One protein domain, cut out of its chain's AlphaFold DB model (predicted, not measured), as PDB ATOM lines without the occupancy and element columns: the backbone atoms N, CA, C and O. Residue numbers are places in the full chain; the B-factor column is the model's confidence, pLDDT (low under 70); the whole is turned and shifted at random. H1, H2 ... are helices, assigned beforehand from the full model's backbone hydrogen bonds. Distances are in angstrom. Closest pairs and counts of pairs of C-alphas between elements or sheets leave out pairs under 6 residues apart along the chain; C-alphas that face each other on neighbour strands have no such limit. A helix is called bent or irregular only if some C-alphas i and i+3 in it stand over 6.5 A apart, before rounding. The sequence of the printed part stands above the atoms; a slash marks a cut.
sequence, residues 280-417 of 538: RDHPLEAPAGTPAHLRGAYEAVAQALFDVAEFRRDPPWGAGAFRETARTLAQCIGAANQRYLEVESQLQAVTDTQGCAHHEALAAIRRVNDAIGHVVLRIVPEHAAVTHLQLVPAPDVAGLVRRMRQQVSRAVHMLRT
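AT A GLANCE: This is residues 280 to 417 of the 538 residues of an uncharacterized protein of Gemmata massiliana (UniProt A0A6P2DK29). Four helices make a rod-shaped up-and-down bundle, with H1, H2 and H3 packed together over much of the length and H5 completing the bundle toward one end. The short H4 packs on H3 and the last residues of H1 at the opposite end, and H5 runs out to make the other tip of the rod. The printed part has 138 residues with five named helices, H1 to H5 in order, and no named strand; the class is all helix. It is compact, with a radius of gyration of the C-alphas of 15.9 A, and spans 55 by 27 by 23 A.

IN THESE COORDINATES: Residues 280 to 291 hold no named element. H1, residues 292 to 313, begins with C-alpha 292 at (-35.232, -8.750, -55.800) and is 31.2 A long. H2, residues 319 to 348, is the longest helix at 39.5 A; it has a kink of 58 degrees near residue 342 and is irregular, with C-alphas 342 and 345 8.0 A apart. H3, residues 357 to 376, measures 28.5 A. H4, residues 382 to 390, is irregular, with C-alphas 383 and 386 7.3 A apart. H5, residues 397 to 417, is 30.1 A long and ends with C-alpha 417 at (-18.532, -12.663, -59.993).

HOW THE PARTS SIT: H1 and H3 are the hub, touching four helices each. H1 and H2 form a helical hairpin, opposite ways at a shallow tilt of 34 degrees, only just short of steep; their closest C-alphas, of Ala 300 and Ala 336, are 4.7 A apart. H1 touches H3 at a steep tilt of 41 degrees, the same way, closest at the C-alphas of Leu 305 and Ile 365, 5.8 A. H2 and H3 form a second hairpin at a shallow tilt of 22 degrees, with the C-alphas of Arg 323 and Val 376 closest at 6.3 A. H5 touches H1 at a shallow tilt of 5 degrees, opposite ways, closest at the C-alphas of Ala 302 and Val 401, 6.4 A. H3, with residues 368 to 375 alone, touches H4 in a third hairpin; the C-alphas of Val 375 and Ala 385 are closest at 6.0 A. H4 and H5 are apart. In H1, H3 and H5 every O i to N i+4 pair is within hydrogen-bond range; in H2 it is 23 of 26 and in H4 3 of 5.

THE WHOLE: The two C-alphas farthest apart, of His 383 and Thr 417, are 54.8 A from each other. The printed part has no cut and no long link. The mean pLDDT of the printed part is 91.4, and residues 280 to 281 are under 70.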
ATOM      1  N   ARG A 280     -36.816 -13.778 -33.070       56.97
ATOM      2  CA  ARG A 280     -35.854 -12.682 -32.927       56.97
ATOM      3  C   ARG A 280     -34.425 -13.116 -33.252       56.97
ATOM      4  O   ARG A 280     -33.645 -12.284 -33.705       56.97
ATOM      5  N   ASP A 281     -34.110 -14.403 -33.121       69.12
ATOM      6  CA  ASP A 281     -32.777 -14.942 -33.401       69.12
ATOM      7  C   ASP A 281     -32.598 -15.359 -34.874       69.12
ATOM      8  O   ASP A 281     -31.476 -15.619 -35.334       69.12
ATOM      9  N   HIS A 282     -33.686 -15.396 -35.654       78.62
ATOM     10  CA  HIS A 282     -33.690 -15.867 -37.041       78.62
ATOM     11  C   HIS A 282     -34.496 -14.933 -37.957       78.62
ATOM     12  O   HIS A 282     -35.670 -15.196 -38.220       78.62
ATOM     13  N   PRO A 283     -33.877 -13.856 -38.483       86.44
ATOM     14  CA  PRO A 283     -34.574 -12.893 -39.327       86.44
ATOM     15  C   PRO A 283     -35.132 -13.570 -40.583       86.44
ATOM     16  O   PRO A 283     -34.395 -14.225 -41.322       86.44
ATOM     17  N   LEU A 284     -36.430 -13.369 -40.831       94.00
ATOM     18  CA  LEU A 284     -37.129 -13.842 -42.033       94.00
ATOM     19  C   LEU A 284     -36.775 -13.012 -43.281       94.00
ATOM     20  O   LEU A 284     -37.087 -13.401 -44.405       94.00
ATOM     21  N   GLU A 285     -36.088 -11.885 -43.085       96.06
ATOM     22  CA  GLU A 285     -35.609 -10.997 -44.140       96.06
ATOM     23  C   GLU A 285     -34.339 -11.536 -44.809       96.06
ATOM     24  O   GLU A 285     -33.388 -12.000 -44.159       96.06
ATOM     25  N   ALA A 286     -34.291 -11.432 -46.140       95.44
ATOM     26  CA  ALA A 286     -33.123 -11.861 -46.899       95.44
ATOM     27  C   ALA A 286     -31.869 -11.049 -46.510       95.44
ATOM     28  O   ALA A 286     -31.964  -9.902 -46.066       95.44
ATOM     29  N   PRO A 287     -30.652 -11.594 -46.698       95.56
ATOM     30  CA  PRO A 287     -29.437 -10.829 -46.452       95.56
ATOM     31  C   PRO A 287     -29.391  -9.541 -47.291       95.56
ATOM     32  O   PRO A 287     -29.842  -9.507 -48.441       95.56
ATOM     33  N   ALA A 288     -28.810  -8.481 -46.728       93.94
ATOM     34  CA  ALA A 288     -28.678  -7.195 -47.406       93.94
ATOM     35  C   ALA A 288     -27.952  -7.338 -48.758       93.94
ATOM     36  O   ALA A 288     -26.981  -8.083 -48.893       93.94
ATOM     37  N   GLY A 289     -28.432  -6.618 -49.776       94.94
ATOM     38  CA  GLY A 289     -27.867  -6.668 -51.130       94.94
ATOM     39  C   GLY A 289     -28.268  -7.894 -51.962       94.94
ATOM     40  O   GLY A 289     -27.710  -8.082 -53.045       94.94
ATOM     41  N   THR A 290     -29.222  -8.708 -51.492       97.12
ATOM     42  CA  THR A 290     -29.833  -9.790 -52.282       97.12
ATOM     43  C   THR A 290     -30.700  -9.210 -53.415       97.12
ATOM     44  O   THR A 290     -31.531  -8.351 -53.117       97.12
ATOM     45  N   PRO A 291     -30.556  -9.648 -54.684       95.88
ATOM     46  CA  PRO A 291     -31.426  -9.260 -55.798       95.88
ATOM     47  C   PRO A 291     -32.908  -9.529 -55.523       95.88
ATOM     48  O   PRO A 291     -33.245 -10.474 -54.813       95.88
ATOM     49  N   ALA A 292     -33.800  -8.730 -56.116       95.94
ATOM     50  CA  ALA A 292     -35.232  -8.750 -55.800       95.94
ATOM     51  C   ALA A 292     -35.895 -10.132 -55.971       95.94
ATOM     52  O   ALA A 292     -36.664 -10.542 -55.107       95.94
ATOM     53  N   HIS A 293     -35.559 -10.877 -57.029       95.50
ATOM     54  CA  HIS A 293     -36.109 -12.217 -57.275       95.50
ATOM     55  C   HIS A 293     -35.658 -13.238 -56.212       95.50
ATOM     56  O   HIS A 293     -36.490 -13.928 -55.628       95.50
ATOM     57  N   LEU A 294     -34.358 -13.278 -55.883       96.62
ATOM     58  CA  LEU A 294     -33.825 -14.146 -54.822       96.62
ATOM     59  C   LEU A 294     -34.368 -13.764 -53.441       96.62
ATOM     60  O   LEU A 294     -34.676 -14.640 -52.636       96.62
ATOM     61  N   ARG A 295     -34.512 -12.460 -53.181       97.94
ATOM     62  CA  ARG A 295     -35.105 -11.932 -51.949       97.94
ATOM     63  C   ARG A 295     -36.544 -12.410 -51.798       97.94
ATOM     64  O   ARG A 295     -36.878 -13.004 -50.780       97.94
ATOM     65  N   GLY A 296     -37.361 -12.219 -52.835       96.69
ATOM     66  CA  GLY A 296     -38.767 -12.606 -52.822       96.69
ATOM     67  C   GLY A 296     -38.977 -14.108 -52.623       96.69
ATOM     68  O   GLY A 296     -39.936 -14.492 -51.951       96.69
ATOM     69  N   ALA A 297     -38.093 -14.946 -53.174       97.44
ATOM     70  CA  ALA A 297     -38.107 -16.391 -52.958       97.44
ATOM     71  C   ALA A 297     -37.684 -16.775 -51.534       97.44
ATOM     72  O   ALA A 297     -38.373 -17.569 -50.894       97.44
ATOM     73  N   TYR A 298     -36.597 -16.190 -51.020       97.81
ATOM     74  CA  TYR A 298     -36.135 -16.429 -49.652       97.81
ATOM     75  C   TYR A 298     -37.211 -16.074 -48.628       97.81
ATOM     76  O   TYR A 298     -37.592 -16.924 -47.830       97.81
ATOM     77  N   GLU A 299     -37.728 -14.845 -48.687       97.50
ATOM     78  CA  GLU A 299     -38.703 -14.326 -47.723       97.50
ATOM     79  C   GLU A 299     -40.004 -15.130 -47.769       97.50
ATOM     80  O   GLU A 299     -40.552 -15.471 -46.728       97.50
ATOM     81  N   ALA A 300     -40.467 -15.517 -48.962       97.50
ATOM     82  CA  ALA A 300     -41.678 -16.325 -49.080       97.50
ATOM     83  C   ALA A 300     -41.502 -17.741 -48.514       97.50
ATOM     84  O   ALA A 300     -42.395 -18.234 -47.828       97.50
ATOM     85  N   VAL A 301     -40.366 -18.401 -48.772       98.00
ATOM     86  CA  VAL A 301     -40.097 -19.737 -48.213       98.00
ATOM     87  C   VAL A 301     -39.860 -19.660 -46.704       98.00
ATOM     88  O   VAL A 301     -40.360 -20.516 -45.981       98.00
ATOM     89  N   ALA A 302     -39.149 -18.640 -46.215       96.50
ATOM     90  CA  ALA A 302     -38.904 -18.434 -44.788       96.50
ATOM     91  C   ALA A 302     -40.208 -18.146 -44.027       96.50
ATOM     92  O   ALA A 302     -40.455 -18.780 -43.003       96.50
ATOM     93  N   GLN A 303     -41.071 -17.274 -44.559       96.75
ATOM     94  CA  GLN A 303     -42.386 -16.994 -43.981       96.75
ATOM     95  C   GLN A 303     -43.268 -18.244 -43.982       96.75
ATOM     96  O   GLN A 303     -43.794 -18.615 -42.942       96.75
ATOM     97  N   ALA A 304     -43.364 -18.959 -45.109       96.62
ATOM     98  CA  ALA A 304     -44.160 -20.184 -45.173       96.62
ATOM     99  C   ALA A 304     -43.651 -21.261 -44.200       96.62
ATOM    100  O   ALA A 304     -44.461 -21.976 -43.617       96.62
ATOM    101  N   LEU A 305     -42.328 -21.374 -44.010       96.25
ATOM    102  CA  LEU A 305     -41.706 -22.279 -43.038       96.25
ATOM    103  C   LEU A 305     -42.051 -21.891 -41.595       96.25
ATOM    104  O   LEU A 305     -42.279 -22.772 -40.764       96.25
ATOM    105  N   PHE A 306     -42.086 -20.593 -41.308       94.88
ATOM    106  CA  PHE A 306     -42.499 -20.074 -40.014       94.88
ATOM    107  C   PHE A 306     -43.991 -20.335 -39.757       94.88
ATOM    108  O   PHE A 306     -44.331 -20.954 -38.750       94.88
ATOM    109  N   ASP A 307     -44.860 -19.986 -40.708       95.00
ATOM    110  CA  ASP A 307     -46.313 -20.137 -40.585       95.00
ATOM    111  C   ASP A 307     -46.720 -21.603 -40.359       95.00
ATOM    112  O   ASP A 307     -47.568 -21.894 -39.516       95.00
ATOM    113  N   VAL A 308     -46.101 -22.568 -41.062       95.38
ATOM    114  CA  VAL A 308     -46.376 -24.000 -40.810       95.38
ATOM    115  C   VAL A 308     -45.870 -24.460 -39.445       95.38
ATOM    116  O   VAL A 308     -46.488 -25.330 -38.829       95.38
ATOM    117  N   ALA A 309     -44.745 -23.921 -38.968       93.50
ATOM    118  CA  ALA A 309     -44.209 -24.271 -37.659       93.50
ATOM    119  C   ALA A 309     -45.119 -23.736 -36.544       93.50
ATOM    120  O   ALA A 309     -45.398 -24.465 -35.590       93.50
ATOM    121  N   GLU A 310     -45.637 -22.517 -36.703       93.38
ATOM    122  CA  GLU A 310     -46.614 -21.916 -35.800       93.38
ATOM    123  C   GLU A 310     -47.949 -22.667 -35.828       93.38
ATOM    124  O   GLU A 310     -48.415 -23.093 -34.774       93.38
ATOM    125  N   PHE A 311     -48.496 -22.954 -37.015       94.50
ATOM    126  CA  PHE A 311     -49.730 -23.734 -37.159       94.50
ATOM    127  C   PHE A 311     -49.614 -25.115 -36.508       94.50
ATOM    128  O   PHE A 311     -50.555 -25.614 -35.898       94.50
ATOM    129  N   ARG A 312     -48.453 -25.765 -36.634       93.12
ATOM    130  CA  ARG A 312     -48.192 -27.051 -35.981       93.12
ATOM    131  C   ARG A 312     -48.137 -26.912 -34.456       93.12
ATOM    132  O   ARG A 312     -48.589 -27.815 -33.754       93.12
ATOM    133  N   ARG A 313     -47.505 -25.846 -33.954       87.19
ATOM    134  CA  ARG A 313     -47.328 -25.592 -32.518       87.19
ATOM    135  C   ARG A 313     -48.665 -25.294 -31.844       87.19
ATOM    136  O   ARG A 313     -48.937 -25.877 -30.800       87.19
ATOM    137  N   ASP A 314     -49.465 -24.426 -32.452       88.69
ATOM    138  CA  ASP A 314     -50.745 -23.958 -31.922       88.69
ATOM    139  C   ASP A 314     -51.810 -23.899 -33.035       88.69
ATOM    140  O   ASP A 314     -52.100 -22.836 -33.590       88.69
ATOM    141  N   PRO A 315     -52.359 -25.056 -33.448       91.19
ATOM    142  CA  PRO A 315     -53.380 -25.090 -34.487       91.19
ATOM    143  C   PRO A 315     -54.675 -24.408 -34.006       91.19
ATOM    144  O   PRO A 315     -55.070 -24.594 -32.851       91.19
ATOM    145  N   PRO A 316     -55.401 -23.685 -34.882       91.06
ATOM    146  CA  PRO A 316     -56.615 -22.976 -34.489       91.06
ATOM    147  C   PRO A 316     -57.678 -23.914 -33.918       91.06
ATOM    148  O   PRO A 316     -57.937 -24.995 -34.457       91.06
ATOM    149  N   TRP A 317     -58.351 -23.463 -32.862       82.44
ATOM    150  CA  TRP A 317     -59.416 -24.226 -32.226       82.44
ATOM    151  C   TRP A 317     -60.725 -24.066 -33.012       82.44
ATOM    152  O   TRP A 317     -61.179 -22.955 -33.286       82.44
ATOM    153  N   GLY A 318     -61.352 -25.194 -33.352       83.38
ATOM    154  CA  GLY A 318     -62.643 -25.255 -34.035       83.38
ATOM    155  C   GLY A 318     -62.568 -25.330 -35.567       83.38
ATOM    156  O   GLY A 318     -61.780 -24.656 -36.231       83.38
ATOM    157  N   ALA A 319     -63.467 -26.130 -36.142       83.94
ATOM    158  CA  ALA A 319     -63.469 -26.552 -37.544       83.94
ATOM    159  C   ALA A 319     -63.454 -25.416 -38.568       83.94
ATOM    160  O   ALA A 319     -62.977 -25.598 -39.691       83.94
ATOM    161  N   GLY A 320     -64.104 -24.297 -38.236       90.94
ATOM    162  CA  GLY A 320     -64.205 -23.124 -39.102       90.94
ATOM    163  C   GLY A 320     -62.860 -22.419 -39.209       90.94
ATOM    164  O   GLY A 320     -62.285 -22.377 -40.295       90.94
ATOM    165  N   ALA A 321     -62.339 -21.973 -38.062       90.81
ATOM    166  CA  ALA A 321     -61.049 -21.300 -37.953       90.81
ATOM    167  C   ALA A 321     -59.911 -22.179 -38.483       90.81
ATOM    168  O   ALA A 321     -59.128 -21.731 -39.314       90.81
ATOM    169  N   PHE A 322     -59.884 -23.465 -38.111       93.25
ATOM    170  CA  PHE A 322     -58.877 -24.405 -38.603       93.25
ATOM    171  C   PHE A 322     -58.843 -24.461 -40.135       93.25
ATOM    172  O   PHE A 322     -57.781 -24.345 -40.741       93.25
ATOM    173  N   ARG A 323     -60.007 -24.621 -40.786       93.81
ATOM    174  CA  ARG A 323     -60.095 -24.729 -42.253       93.81
ATOM    175  C   ARG A 323     -59.771 -23.424 -42.964       93.81
ATOM    176  O   ARG A 323     -59.232 -23.463 -44.067       93.81
ATOM    177  N   GLU A 324     -60.125 -22.293 -42.371       95.56
ATOM    178  CA  GLU A 324     -59.796 -20.981 -42.916       95.56
ATOM    179  C   GLU A 324     -58.289 -20.731 -42.873       95.56
ATOM    180  O   GLU A 324     -57.684 -20.511 -43.922       95.56
ATOM    181  N   THR A 325     -57.664 -20.893 -41.706       94.00
ATOM    182  CA  THR A 325     -56.214 -20.742 -41.555       94.00
ATOM    183  C   THR A 325     -55.452 -21.758 -42.409       94.00
ATOM    184  O   THR A 325     -54.489 -21.389 -43.075       94.00
ATOM    185  N   ALA A 326     -55.914 -23.014 -42.486       95.06
ATOM    186  CA  ALA A 326     -55.329 -24.029 -43.364       95.06
ATOM    187  C   ALA A 326     -55.372 -23.624 -44.848       95.06
ATOM    188  O   ALA A 326     -54.419 -23.868 -45.587       95.06
ATOM    189  N   ARG A 327     -56.461 -22.986 -45.301       96.44
ATOM    190  CA  ARG A 327     -56.590 -22.502 -46.683       96.44
ATOM    191  C   ARG A 327     -55.622 -21.356 -46.964       96.44
ATOM    192  O   ARG A 327     -54.967 -21.374 -48.003       96.44
ATOM    193  N   THR A 328     -55.527 -20.391 -46.051       95.94
ATOM    194  CA  THR A 328     -54.573 -19.275 -46.149       95.94
ATOM    195  C   THR A 328     -53.141 -19.799 -46.203       95.94
ATOM    196  O   THR A 328     -52.382 -19.439 -47.100       95.94
ATOM    197  N   LEU A 329     -52.800 -20.738 -45.321       96.00
ATOM    198  CA  LEU A 329     -51.488 -21.373 -45.289       96.00
ATOM    199  C   LEU A 329     -51.176 -22.107 -46.601       96.00
ATOM    200  O   LEU A 329     -50.107 -21.910 -47.173       96.00
ATOM    201  N   ALA A 330     -52.121 -22.879 -47.143       95.75
ATOM    202  CA  ALA A 330     -51.943 -23.557 -48.428       95.75
ATOM    203  C   ALA A 330     -51.684 -22.573 -49.589       95.75
ATOM    204  O   ALA A 330     -50.865 -22.857 -50.467       95.75
ATOM    205  N   GLN A 331     -52.330 -21.401 -49.588       95.69
ATOM    206  CA  GLN A 331     -52.071 -20.339 -50.568       95.69
ATOM    207  C   GLN A 331     -50.666 -19.743 -50.406       95.69
ATOM    208  O   GLN A 331     -49.951 -19.612 -51.402       95.69
ATOM    209  N   CYS A 332     -50.242 -19.448 -49.170       95.50
ATOM    210  CA  CYS A 332     -48.886 -18.976 -48.873       95.50
ATOM    211  C   CYS A 332     -47.824 -19.978 -49.349       95.50
ATOM    212  O   CYS A 332     -46.853 -19.593 -49.999       95.50
ATOM    213  N   ILE A 333     -48.042 -21.275 -49.108       96.62
ATOM    214  CA  ILE A 333     -47.150 -22.354 -49.553       96.62
ATOM    215  C   ILE A 333     -47.090 -22.428 -51.080       96.62
ATOM    216  O   ILE A 333     -46.003 -22.564 -51.649       96.62
ATOM    217  N   GLY A 334     -48.235 -22.313 -51.758       94.25
ATOM    218  CA  GLY A 334     -48.295 -22.263 -53.220       94.25
ATOM    219  C   GLY A 334     -47.488 -21.094 -53.790       94.25
ATOM    220  O   GLY A 334     -46.680 -21.288 -54.700       94.25
ATOM    221  N   ALA A 335     -47.639 -19.903 -53.206       95.75
ATOM    222  CA  ALA A 335     -46.884 -18.713 -53.592       95.75
ATOM    223  C   ALA A 335     -45.374 -18.862 -53.323       95.75
ATOM    224  O   ALA A 335     -44.562 -18.526 -54.187       95.75
ATOM    225  N   ALA A 336     -44.986 -19.412 -52.168       97.19
ATOM    226  CA  ALA A 336     -43.590 -19.680 -51.830       97.19
ATOM    227  C   ALA A 336     -42.942 -20.675 -52.802       97.19
ATOM    228  O   ALA A 336     -41.838 -20.438 -53.291       97.19
ATOM    229  N   ASN A 337     -43.650 -21.757 -53.140       96.88
ATOM    230  CA  ASN A 337     -43.186 -22.742 -54.114       96.88
ATOM    231  C   ASN A 337     -43.018 -22.118 -55.507       96.88
ATOM    232  O   ASN A 337     -42.009 -22.364 -56.161       96.88
ATOM    233  N   GLN A 338     -43.964 -21.283 -55.946       96.31
ATOM    234  CA  GLN A 338     -43.873 -20.592 -57.234       96.31
ATOM    235  C   GLN A 338     -42.650 -19.665 -57.302       96.31
ATOM    236  O   GLN A 338     -41.873 -19.753 -58.249       96.31
ATOM    237  N   ARG A 339     -42.424 -18.839 -56.272       96.88
ATOM    238  CA  ARG A 339     -41.252 -17.949 -56.214       96.88
ATOM    239  C   ARG A 339     -39.934 -18.716 -56.143       96.88
ATOM    240  O   ARG A 339     -38.950 -18.293 -56.738       96.88
ATOM    241  N   TYR A 340     -39.900 -19.847 -55.439       97.25
ATOM    242  CA  TYR A 340     -38.728 -20.722 -55.439       97.25
ATOM    243  C   TYR A 340     -38.425 -21.262 -56.843       97.25
ATOM    244  O   TYR A 340     -37.272 -21.214 -57.263       97.25
ATOM    245  N   LEU A 341     -39.438 -21.726 -57.585       95.00
ATOM    246  CA  LEU A 341     -39.253 -22.262 -58.940       95.00
ATOM    247  C   LEU A 341     -38.655 -21.229 -59.907       95.00
ATOM    248  O   LEU A 341     -37.866 -21.592 -60.775       95.00
ATOM    249  N   GLU A 342     -38.972 -19.943 -59.738       95.06
ATOM    250  CA  GLU A 342     -38.413 -18.850 -60.551       95.06
ATOM    251  C   GLU A 342     -36.895 -18.679 -60.377       95.06
ATOM    252  O   GLU A 342     -36.217 -18.219 -61.296       95.06
ATOM    253  N   VAL A 343     -36.349 -19.068 -59.220       96.50
ATOM    254  CA  VAL A 343     -34.928 -18.892 -58.869       96.50
ATOM    255  C   VAL A 343     -34.194 -20.209 -58.608       96.50
ATOM    256  O   VAL A 343     -33.029 -20.213 -58.203       96.50
ATOM    257  N   GLU A 344     -34.862 -21.343 -58.826       96.06
ATOM    258  CA  GLU A 344     -34.373 -22.665 -58.441       96.06
ATOM    259  C   GLU A 344     -32.998 -22.959 -59.045       96.06
ATOM    260  O   GLU A 344     -32.094 -23.385 -58.331       96.06
ATOM    261  N   SER A 345     -32.808 -22.675 -60.335       92.50
ATOM    262  CA  SER A 345     -31.541 -22.932 -61.030       92.50
ATOM    263  C   SER A 345     -30.364 -22.165 -60.414       92.50
ATOM    264  O   SER A 345     -29.275 -22.718 -60.266       92.50
ATOM    265  N   GLN A 346     -30.587 -20.919 -59.989       94.44
ATOM    266  CA  GLN A 346     -29.572 -20.070 -59.362       94.44
ATOM    267  C   GLN A 346     -29.206 -20.580 -57.964       94.44
ATOM    268  O   GLN A 346     -28.032 -20.617 -57.600       94.44
ATOM    269  N   LEU A 347     -30.208 -20.998 -57.185       95.06
ATOM    270  CA  LEU A 347     -30.000 -21.552 -55.848       95.06
ATOM    271  C   LEU A 347     -29.348 -22.938 -55.902       95.06
ATOM    272  O   LEU A 347     -28.487 -23.237 -55.072       95.06
ATOM    273  N   GLN A 348     -29.723 -23.774 -56.872       93.31
ATOM    274  CA  GLN A 348     -29.120 -25.088 -57.085       93.31
ATOM    275  C   GLN A 348     -27.652 -24.985 -57.512       93.31
ATOM    276  O   GLN A 348     -26.838 -25.772 -57.033       93.31
ATOM    277  N   ALA A 349     -27.286 -23.989 -58.328       91.06
ATOM    278  CA  ALA A 349     -25.909 -23.787 -58.790       91.06
ATOM    279  C   ALA A 349     -24.898 -23.544 -57.655       91.06
ATOM    280  O   ALA A 349     -23.707 -23.780 -57.834       91.06
ATOM    281  N   VAL A 350     -25.369 -23.104 -56.484       91.50
ATOM    282  CA  VAL A 350     -24.532 -22.836 -55.304       91.50
ATOM    283  C   VAL A 350     -24.742 -23.832 -54.160       91.50
ATOM    284  O   VAL A 350     -24.387 -23.543 -53.013       91.50
ATOM    285  N   THR A 351     -25.352 -24.987 -54.440       88.19
ATOM    286  CA  THR A 351     -25.536 -26.035 -53.428       88.19
ATOM    287  C   THR A 351     -24.211 -26.677 -53.036       88.19
ATOM    288  O   THR A 351     -23.322 -26.890 -53.858       88.19
ATOM    289  N   ASP A 352     -24.075 -26.969 -51.746       81.38
ATOM    290  CA  ASP A 352     -22.981 -27.780 -51.218       81.38
ATOM    291  C   ASP A 352     -23.375 -29.265 -51.200       81.38
ATOM    292  O   ASP A 352     -24.413 -29.680 -51.722       81.38
ATOM    293  N   THR A 353     -22.529 -30.091 -50.588       75.56
ATOM    294  CA  THR A 353     -22.752 -31.533 -50.432       75.56
ATOM    295  C   THR A 353     -24.017 -31.888 -49.645       75.56
ATOM    296  O   THR A 353     -24.441 -33.041 -49.703       75.56
ATOM    297  N   GLN A 354     -24.638 -30.936 -48.937       75.56
ATOM    298  CA  GLN A 354     -25.864 -31.148 -48.163       75.56
ATOM    299  C   GLN A 354     -27.143 -30.870 -48.973       75.56
ATOM    300  O   GLN A 354     -28.240 -31.126 -48.482       75.56
ATOM    301  N   GLY A 355     -27.025 -30.404 -50.223       89.62
ATOM    302  CA  GLY A 355     -28.156 -30.159 -51.120       89.62
ATOM    303  C   GLY A 355     -28.749 -28.745 -51.027       89.62
ATOM    304  O   GLY A 355     -28.127 -27.808 -50.532       89.62
ATOM    305  N   CYS A 356     -29.956 -28.563 -51.576       95.06
ATOM    306  CA  CYS A 356     -30.640 -27.265 -51.628       95.06
ATOM    307  C   CYS A 356     -31.453 -27.011 -50.354       95.06
ATOM    308  O   CYS A 356     -32.495 -27.633 -50.148       95.06
ATOM    309  N   ALA A 357     -31.021 -26.047 -49.536       95.31
ATOM    310  CA  ALA A 357     -31.691 -25.711 -48.279       95.31
ATOM    311  C   ALA A 357     -33.140 -25.230 -48.487       95.31
ATOM    312  O   ALA A 357     -34.021 -25.597 -47.714       95.31
ATOM    313  N   HIS A 358     -33.416 -24.474 -49.557       96.88
ATOM    314  CA  HIS A 358     -34.787 -24.056 -49.895       96.88
ATOM    315  C   HIS A 358     -35.680 -25.248 -50.257       96.88
ATOM    316  O   HIS A 358     -36.840 -25.300 -49.858       96.88
ATOM    317  N   HIS A 359     -35.133 -26.233 -50.974       95.62
ATOM    318  CA  HIS A 359     -35.856 -27.459 -51.302       95.62
ATOM    319  C   HIS A 359     -36.157 -28.281 -50.043       95.62
ATOM    320  O   HIS A 359     -37.264 -28.790 -49.880       95.62
ATOM    321  N   GLU A 360     -35.197 -28.377 -49.120       93.94
ATOM    322  CA  GLU A 360     -35.392 -29.057 -47.837       93.94
ATOM    323  C   GLU A 360     -36.449 -28.358 -46.966       93.94
ATOM    324  O   GLU A 360     -37.305 -29.029 -46.380       93.94
ATOM    325  N   ALA A 361     -36.450 -27.020 -46.941       96.50
ATOM    326  CA  ALA A 361     -37.475 -26.224 -46.271       96.50
ATOM    327  C   ALA A 361     -38.865 -26.463 -46.878       96.50
ATOM    328  O   ALA A 361     -39.806 -26.773 -46.149       96.50
ATOM    329  N   LEU A 362     -38.993 -26.430 -48.209       96.94
ATOM    330  CA  LEU A 362     -40.247 -26.749 -48.903       96.94
ATOM    331  C   LEU A 362     -40.711 -28.187 -48.640       96.94
ATOM    332  O   LEU A 362     -41.907 -28.426 -48.483       96.94
ATOM    333  N   ALA A 363     -39.794 -29.149 -48.529       92.31
ATOM    334  CA  ALA A 363     -40.138 -30.516 -48.150       92.31
ATOM    335  C   ALA A 363     -40.660 -30.603 -46.704       92.31
ATOM    336  O   ALA A 363     -41.576 -31.379 -46.431       92.31
ATOM    337  N   ALA A 364     -40.106 -29.817 -45.773       93.88
ATOM    338  CA  ALA A 364     -40.618 -29.720 -44.405       93.88
ATOM    339  C   ALA A 364     -42.010 -29.081 -44.352       93.88
ATOM    340  O   ALA A 364     -42.906 -29.644 -43.722       93.88
ATOM    341  N   ILE A 365     -42.201 -27.980 -45.082       96.94
ATOM    342  CA  ILE A 365     -43.487 -27.299 -45.256       96.94
ATOM    343  C   ILE A 365     -44.553 -28.265 -45.782       96.94
ATOM    344  O   ILE A 365     -45.629 -28.372 -45.195       96.94
ATOM    345  N   ARG A 366     -44.244 -29.021 -46.846       94.44
ATOM    346  CA  ARG A 366     -45.182 -29.981 -47.448       94.44
ATOM    347  C   ARG A 366     -45.628 -31.058 -46.464       94.44
ATOM    348  O   ARG A 366     -46.820 -31.290 -46.361       94.44
ATOM    349  N   ARG A 367     -44.718 -31.637 -45.669       91.06
ATOM    350  CA  ARG A 367     -45.085 -32.656 -44.664       91.06
ATOM    351  C   ARG A 367     -46.118 -32.152 -43.655       91.06
ATOM    352  O   ARG A 367     -47.034 -32.890 -43.304       91.06
ATOM    353  N   VAL A 368     -45.967 -30.914 -43.179       94.19
ATOM    354  CA  VAL A 368     -46.943 -30.308 -42.259       94.19
ATOM    355  C   VAL A 368     -48.249 -30.022 -42.998       94.19
ATOM    356  O   VAL A 368     -49.314 -30.385 -42.511       94.19
ATOM    357  N   ASN A 369     -48.177 -29.447 -44.199       96.62
ATOM    358  CA  ASN A 369     -49.351 -29.154 -45.018       96.62
ATOM    359  C   ASN A 369     -50.166 -30.408 -45.381       96.62
ATOM    360  O   ASN A 369     -51.392 -30.355 -45.373       96.62
ATOM    361  N   ASP A 370     -49.515 -31.540 -45.642       91.06
ATOM    362  CA  ASP A 370     -50.184 -32.814 -45.920       91.06
ATOM    363  C   ASP A 370     -50.967 -33.302 -44.691       91.06
ATOM    364  O   ASP A 370     -52.129 -33.694 -44.805       91.06
ATOM    365  N   ALA A 371     -50.385 -33.187 -43.492       89.56
ATOM    366  CA  ALA A 371     -51.072 -33.514 -42.242       89.56
ATOM    367  C   ALA A 371     -52.263 -32.583 -41.962       89.56
ATOM    368  O   ALA A 371     -53.321 -33.037 -41.523       89.56
ATOM    369  N   ILE A 372     -52.137 -31.290 -42.276       95.56
ATOM    370  CA  ILE A 372     -53.267 -30.350 -42.245       95.56
ATOM    371  C   ILE A 372     -54.345 -30.805 -43.234       95.56
ATOM    372  O   ILE A 372     -55.525 -30.869 -42.883       95.56
ATOM    373  N   GLY A 373     -53.943 -31.185 -44.448       91.25
ATOM    374  CA  GLY A 373     -54.816 -31.738 -45.477       91.25
ATOM    375  C   GLY A 373     -55.599 -32.956 -44.992       91.25
ATOM    376  O   GLY A 373     -56.809 -33.014 -45.200       91.25
ATOM    377  N   HIS A 374     -54.965 -33.885 -44.270       89.44
ATOM    378  CA  HIS A 374     -55.652 -35.044 -43.689       89.44
ATOM    379  C   HIS A 374     -56.785 -34.648 -42.736       89.44
ATOM    380  O   HIS A 374     -57.849 -35.272 -42.753       89.44
ATOM    381  N   VAL A 375     -56.592 -33.601 -41.933       89.56
ATOM    382  CA  VAL A 375     -57.638 -33.074 -41.046       89.56
ATOM    383  C   VAL A 375     -58.745 -32.401 -41.862       89.56
ATOM    384  O   VAL A 375     -59.926 -32.695 -41.671       89.56
ATOM    385  N   VAL A 376     -58.388 -31.536 -42.819       92.75
ATOM    386  CA  VAL A 376     -59.357 -30.813 -43.665       92.75
ATOM    387  C   VAL A 376     -60.229 -31.777 -44.476       92.75
ATOM    388  O   VAL A 376     -61.441 -31.573 -44.585       92.75
ATOM    389  N   LEU A 377     -59.629 -32.845 -45.005       87.56
ATOM    390  CA  LEU A 377     -60.295 -33.898 -45.774       87.56
ATOM    391  C   LEU A 377     -61.038 -34.915 -44.893       87.56
ATOM    392  O   LEU A 377     -61.631 -35.851 -45.424       87.56
ATOM    393  N   ARG A 378     -61.039 -34.733 -43.562       88.50
ATOM    394  CA  ARG A 378     -61.665 -35.629 -42.575       88.50
ATOM    395  C   ARG A 378     -61.129 -37.064 -42.597       88.50
ATOM    396  O   ARG A 378     -61.810 -37.978 -42.141       88.50
ATOM    397  N   ILE A 379     -59.908 -37.257 -43.094       80.25
ATOM    398  CA  ILE A 379     -59.156 -38.509 -42.938       80.25
ATOM    399  C   ILE A 379     -58.774 -38.670 -41.462       80.25
ATOM    400  O   ILE A 379     -58.870 -39.759 -40.901       80.25
ATOM    401  N   VAL A 380     -58.398 -37.559 -40.824       75.50
ATOM    402  CA  VAL A 380     -58.193 -37.454 -39.379       75.50
ATOM    403  C   VAL A 380     -59.372 -36.688 -38.778       75.50
ATOM    404  O   VAL A 380     -59.695 -35.599 -39.264       75.50
ATOM    405  N   PRO A 381     -60.041 -37.220 -37.740       78.19
ATOM    406  CA  PRO A 381     -61.144 -36.518 -37.110       78.19
ATOM    407  C   PRO A 381     -60.644 -35.284 -36.350       78.19
ATOM    408  O   PRO A 381     -59.545 -35.264 -35.804       78.19
ATOM    409  N   GLU A 382     -61.481 -34.252 -36.280       78.88
ATOM    410  CA  GLU A 382     -61.096 -32.923 -35.785       78.88
ATOM    411  C   GLU A 382     -60.558 -32.921 -34.349       78.88
ATOM    412  O   GLU A 382     -59.558 -32.269 -34.064       78.88
ATOM    413  N   HIS A 383     -61.149 -33.713 -33.453       77.31
ATOM    414  CA  HIS A 383     -60.675 -33.826 -32.069       77.31
ATOM    415  C   HIS A 383     -59.269 -34.454 -31.961       77.31
ATOM    416  O   HIS A 383     -58.636 -34.345 -30.918       77.31
ATOM    417  N   ALA A 384     -58.778 -35.109 -33.019       77.81
ATOM    418  CA  ALA A 384     -57.433 -35.671 -33.105       77.81
ATOM    419  C   ALA A 384     -56.468 -34.788 -33.920       77.81
ATOM    420  O   ALA A 384     -55.307 -35.163 -34.089       77.81
ATOM    421  N   ALA A 385     -56.913 -33.631 -34.424       82.00
ATOM    422  CA  ALA A 385     -56.119 -32.759 -35.289       82.00
ATOM    423  C   ALA A 385     -54.844 -32.252 -34.606       82.00
ATOM    424  O   ALA A 385     -53.765 -32.350 -35.186       82.00
ATOM    425  N   VAL A 386     -54.961 -31.760 -33.366       80.75
ATOM    426  CA  VAL A 386     -53.827 -31.235 -32.583       80.75
ATOM    427  C   VAL A 386     -52.758 -32.306 -32.429       80.75
ATOM    428  O   VAL A 386     -51.613 -32.098 -32.825       80.75
ATOM    429  N   THR A 387     -53.158 -33.480 -31.937       75.62
ATOM    430  CA  THR A 387     -52.272 -34.634 -31.805       75.62
ATOM    431  C   THR A 387     -51.656 -34.955 -33.159       75.62
ATOM    432  O   THR A 387     -50.445 -34.909 -33.287       75.62
ATOM    433  N   HIS A 388     -52.453 -35.169 -34.207       84.81
ATOM    434  CA  HIS A 388     -51.952 -35.502 -35.543       84.81
ATOM    435  C   HIS A 388     -50.894 -34.525 -36.075       84.81
ATOM    436  O   HIS A 388     -49.883 -34.962 -36.625       84.81
ATOM    437  N   LEU A 389     -51.082 -33.220 -35.878       87.69
ATOM    438  CA  LEU A 389     -50.119 -32.201 -36.297       87.69
ATOM    439  C   LEU A 389     -48.856 -32.206 -35.438       87.69
ATOM    440  O   LEU A 389     -47.750 -32.142 -35.975       87.69
ATOM    441  N   GLN A 390     -48.991 -32.343 -34.119       83.38
ATOM    442  CA  GLN A 390     -47.849 -32.449 -33.207       83.38
ATOM    443  C   GLN A 390     -46.980 -33.676 -33.509       83.38
ATOM    444  O   GLN A 390     -45.766 -33.641 -33.291       83.38
ATOM    445  N   LEU A 391     -47.580 -34.722 -34.076       77.81
ATOM    446  CA  LEU A 391     -46.885 -35.915 -34.536       77.81
ATOM    447  C   LEU A 391     -46.082 -35.691 -35.820       77.81
ATOM    448  O   LEU A 391     -45.166 -36.454 -36.095       77.81
ATOM    449  N   VAL A 392     -46.334 -34.648 -36.608       83.88
ATOM    450  CA  VAL A 392     -45.428 -34.313 -37.716       83.88
ATOM    451  C   VAL A 392     -44.092 -33.841 -37.129       83.88
ATOM    452  O   VAL A 392     -44.105 -33.029 -36.200       83.88
ATOM    453  N   PRO A 393     -42.925 -34.288 -37.638       82.88
ATOM    454  CA  PRO A 393     -41.639 -33.779 -37.171       82.88
ATOM    455  C   PRO A 393     -41.584 -32.252 -37.263       82.88
ATOM    456  O   PRO A 393     -41.844 -31.689 -38.329       82.88
ATOM    457  N   ALA A 394     -41.237 -31.594 -36.154       86.12
ATOM    458  CA  ALA A 394     -41.074 -30.146 -36.125       86.12
ATOM    459  C   ALA A 394     -40.029 -29.718 -37.174       86.12
ATOM    460  O   ALA A 394     -38.948 -30.320 -37.226       86.12
ATOM    461  N   PRO A 395     -40.324 -28.720 -38.026       89.00
ATOM    462  CA  PRO A 395     -39.315 -28.148 -38.903       89.00
ATOM    463  C   PRO A 395     -38.185 -27.530 -38.070       89.00
ATOM    464  O   PRO A 395     -38.451 -26.802 -37.118       89.00
ATOM    465  N   ASP A 396     -36.929 -27.787 -38.441       89.69
ATOM    466  CA  ASP A 396     -35.771 -27.073 -37.890       89.69
ATOM    467  C   ASP A 396     -35.707 -25.673 -38.517       89.69
ATOM    468  O   ASP A 396     -34.936 -25.424 -39.444       89.69
ATOM    469  N   VAL A 397     -36.603 -24.783 -38.079       91.88
ATOM    470  CA  VAL A 397     -36.753 -23.437 -38.652       91.88
ATOM    471  C   VAL A 397     -35.425 -22.683 -38.578       91.88
ATOM    472  O   VAL A 397     -34.951 -22.180 -39.592       91.88
ATOM    473  N   ALA A 398     -34.783 -22.686 -37.409       89.19
ATOM    474  CA  ALA A 398     -33.502 -22.033 -37.164       89.19
ATOM    475  C   ALA A 398     -32.398 -22.511 -38.122       89.19
ATOM    476  O   ALA A 398     -31.756 -21.708 -38.813       89.19
ATOM    477  N   GLY A 399     -32.174 -23.827 -38.189       89.50
ATOM    478  CA  GLY A 399     -31.138 -24.414 -39.028       89.50
ATOM    479  C   GLY A 399     -31.431 -24.264 -40.519       89.50
ATOM    480  O   GLY A 399     -30.518 -23.968 -41.297       89.50
ATOM    481  N   LEU A 400     -32.693 -24.403 -40.936       94.12
ATOM    482  CA  LEU A 400     -33.102 -24.221 -42.331       94.12
ATOM    483  C   LEU A 400     -32.972 -22.763 -42.778       94.12
ATOM    484  O   LEU A 400     -32.333 -22.517 -43.799       94.12
ATOM    485  N   VAL A 401     -33.473 -21.793 -42.007       95.00
ATOM    486  CA  VAL A 401     -33.365 -20.355 -42.328       95.00
ATOM    487  C   VAL A 401     -31.900 -19.923 -42.401       95.00
ATOM    488  O   VAL A 401     -31.508 -19.216 -43.335       95.00
ATOM    489  N   ARG A 402     -31.050 -20.400 -41.479       92.69
ATOM    490  CA  ARG A 402     -29.601 -20.140 -41.501       92.69
ATOM    491  C   ARG A 402     -28.943 -20.677 -42.773       92.69
ATOM    492  O   ARG A 402     -28.201 -19.945 -43.432       92.69
ATOM    493  N   ARG A 403     -29.227 -21.930 -43.146       93.94
ATOM    494  CA  ARG A 403     -28.682 -22.552 -44.365       93.94
ATOM    495  C   ARG A 403     -29.216 -21.899 -45.638       93.94
ATOM    496  O   ARG A 403     -28.441 -21.643 -46.556       93.94
ATOM    497  N   MET A 404     -30.502 -21.556 -45.681       96.62
ATOM    498  CA  MET A 404     -31.100 -20.787 -46.777       96.62
ATOM    499  C   MET A 404     -30.395 -19.440 -46.943       96.62
ATOM    500  O   MET A 404     -30.032 -19.075 -48.058       96.62
ATOM    501  N   ARG A 405     -30.123 -18.729 -45.842       95.56
ATOM    502  CA  ARG A 405     -29.441 -17.428 -45.863       95.56
ATOM    503  C   ARG A 405     -28.028 -17.550 -46.435       95.56
ATOM    504  O   ARG A 405     -27.657 -16.783 -47.318       95.56
ATOM    505  N   GLN A 406     -27.271 -18.559 -45.998       94.56
ATOM    506  CA  GLN A 406     -25.948 -18.879 -46.552       94.56
ATOM    507  C   GLN A 406     -26.017 -19.226 -48.046       94.56
ATOM    508  O   GLN A 406     -25.181 -18.774 -48.828       94.56
ATOM    509  N   GLN A 407     -27.019 -20.005 -48.461       95.88
ATOM    510  CA  GLN A 407     -27.244 -20.353 -49.864       95.88
ATOM    511  C   GLN A 407     -27.529 -19.106 -50.716       95.88
ATOM    512  O   GLN A 407     -26.890 -18.929 -51.750       95.88
ATOM    513  N   VAL A 408     -28.408 -18.206 -50.261       96.81
ATOM    514  CA  VAL A 408     -28.680 -16.931 -50.945       96.81
ATOM    515  C   VAL A 408     -27.416 -16.087 -51.038       96.81
ATOM    516  O   VAL A 408     -27.080 -15.633 -52.125       96.81
ATOM    517  N   SER A 409     -26.661 -15.917 -49.948       95.31
ATOM    518  CA  SER A 409     -25.411 -15.147 -49.980       95.31
ATOM    519  C   SER A 409     -24.407 -15.695 -51.001       95.31
ATOM    520  O   SER A 409     -23.779 -14.911 -51.716       95.31
ATOM    521  N   ARG A 410     -24.298 -17.025 -51.135       95.06
ATOM    522  CA  ARG A 410     -23.477 -17.661 -52.178       95.06
ATOM    523  C   ARG A 410     -24.011 -17.377 -53.584       95.06
ATOM    524  O   ARG A 410     -23.225 -17.013 -54.453       95.06
ATOM    525  N   ALA A 411     -25.324 -17.481 -53.800       94.25
ATOM    526  CA  ALA A 411     -25.950 -17.169 -55.089       94.25
ATOM    527  C   ALA A 411     -25.704 -15.709 -55.497       94.25
ATOM    528  O   ALA A 411     -25.330 -15.435 -56.634       94.25
ATOM    529  N   VAL A 412     -25.829 -14.771 -54.554       95.25
ATOM    530  CA  VAL A 412     -25.529 -13.348 -54.772       95.25
ATOM    531  C   VAL A 412     -24.065 -13.144 -55.150       95.25
ATOM    532  O   VAL A 412     -23.775 -12.386 -56.074       95.25
ATOM    533  N   HIS A 413     -23.139 -13.813 -54.458       93.38
ATOM    534  CA  HIS A 413     -21.718 -13.727 -54.783       93.38
ATOM    535  C   HIS A 413     -21.433 -14.253 -56.194       93.38
ATOM    536  O   HIS A 413     -20.802 -13.548 -56.975       93.38
ATOM    537  N   MET A 414     -21.983 -15.419 -56.546       93.44
ATOM    538  CA  MET A 414     -21.861 -16.005 -57.884       93.44
ATOM    539  C   MET A 414     -22.388 -15.061 -58.976       93.44
ATOM    540  O   MET A 414     -21.720 -14.844 -59.986       93.44
ATOM    541  N   LEU A 415     -23.559 -14.448 -58.765       90.75
ATOM    542  CA  LEU A 415     -24.130 -13.480 -59.708       90.75
ATOM    543  C   LEU A 415     -23.237 -12.244 -59.879       90.75
ATOM    544  O   LEU A 415     -23.116 -11.729 -60.987       90.75
ATOM    545  N   ARG A 416     -22.573 -11.786 -58.810       90.62
ATOM    546  CA  ARG A 416     -21.627 -10.662 -58.879       90.62
ATOM    547  C   ARG A 416     -20.334 -11.034 -59.597       90.62
ATOM    548  O   ARG A 416     -19.852 -10.234 -60.385       90.62
ATOM    549  N   THR A 417     -19.787 -12.224 -59.357       86.75
ATOM    550  CA  THR A 417     -18.532 -12.663 -59.993       86.75
ATOM    551  C   THR A 417     -18.689 -12.906 -61.488       86.75
ATOM    552  O   THR A 417     -17.765 -12.645 -62.246       86.75
TER     553      THR A 417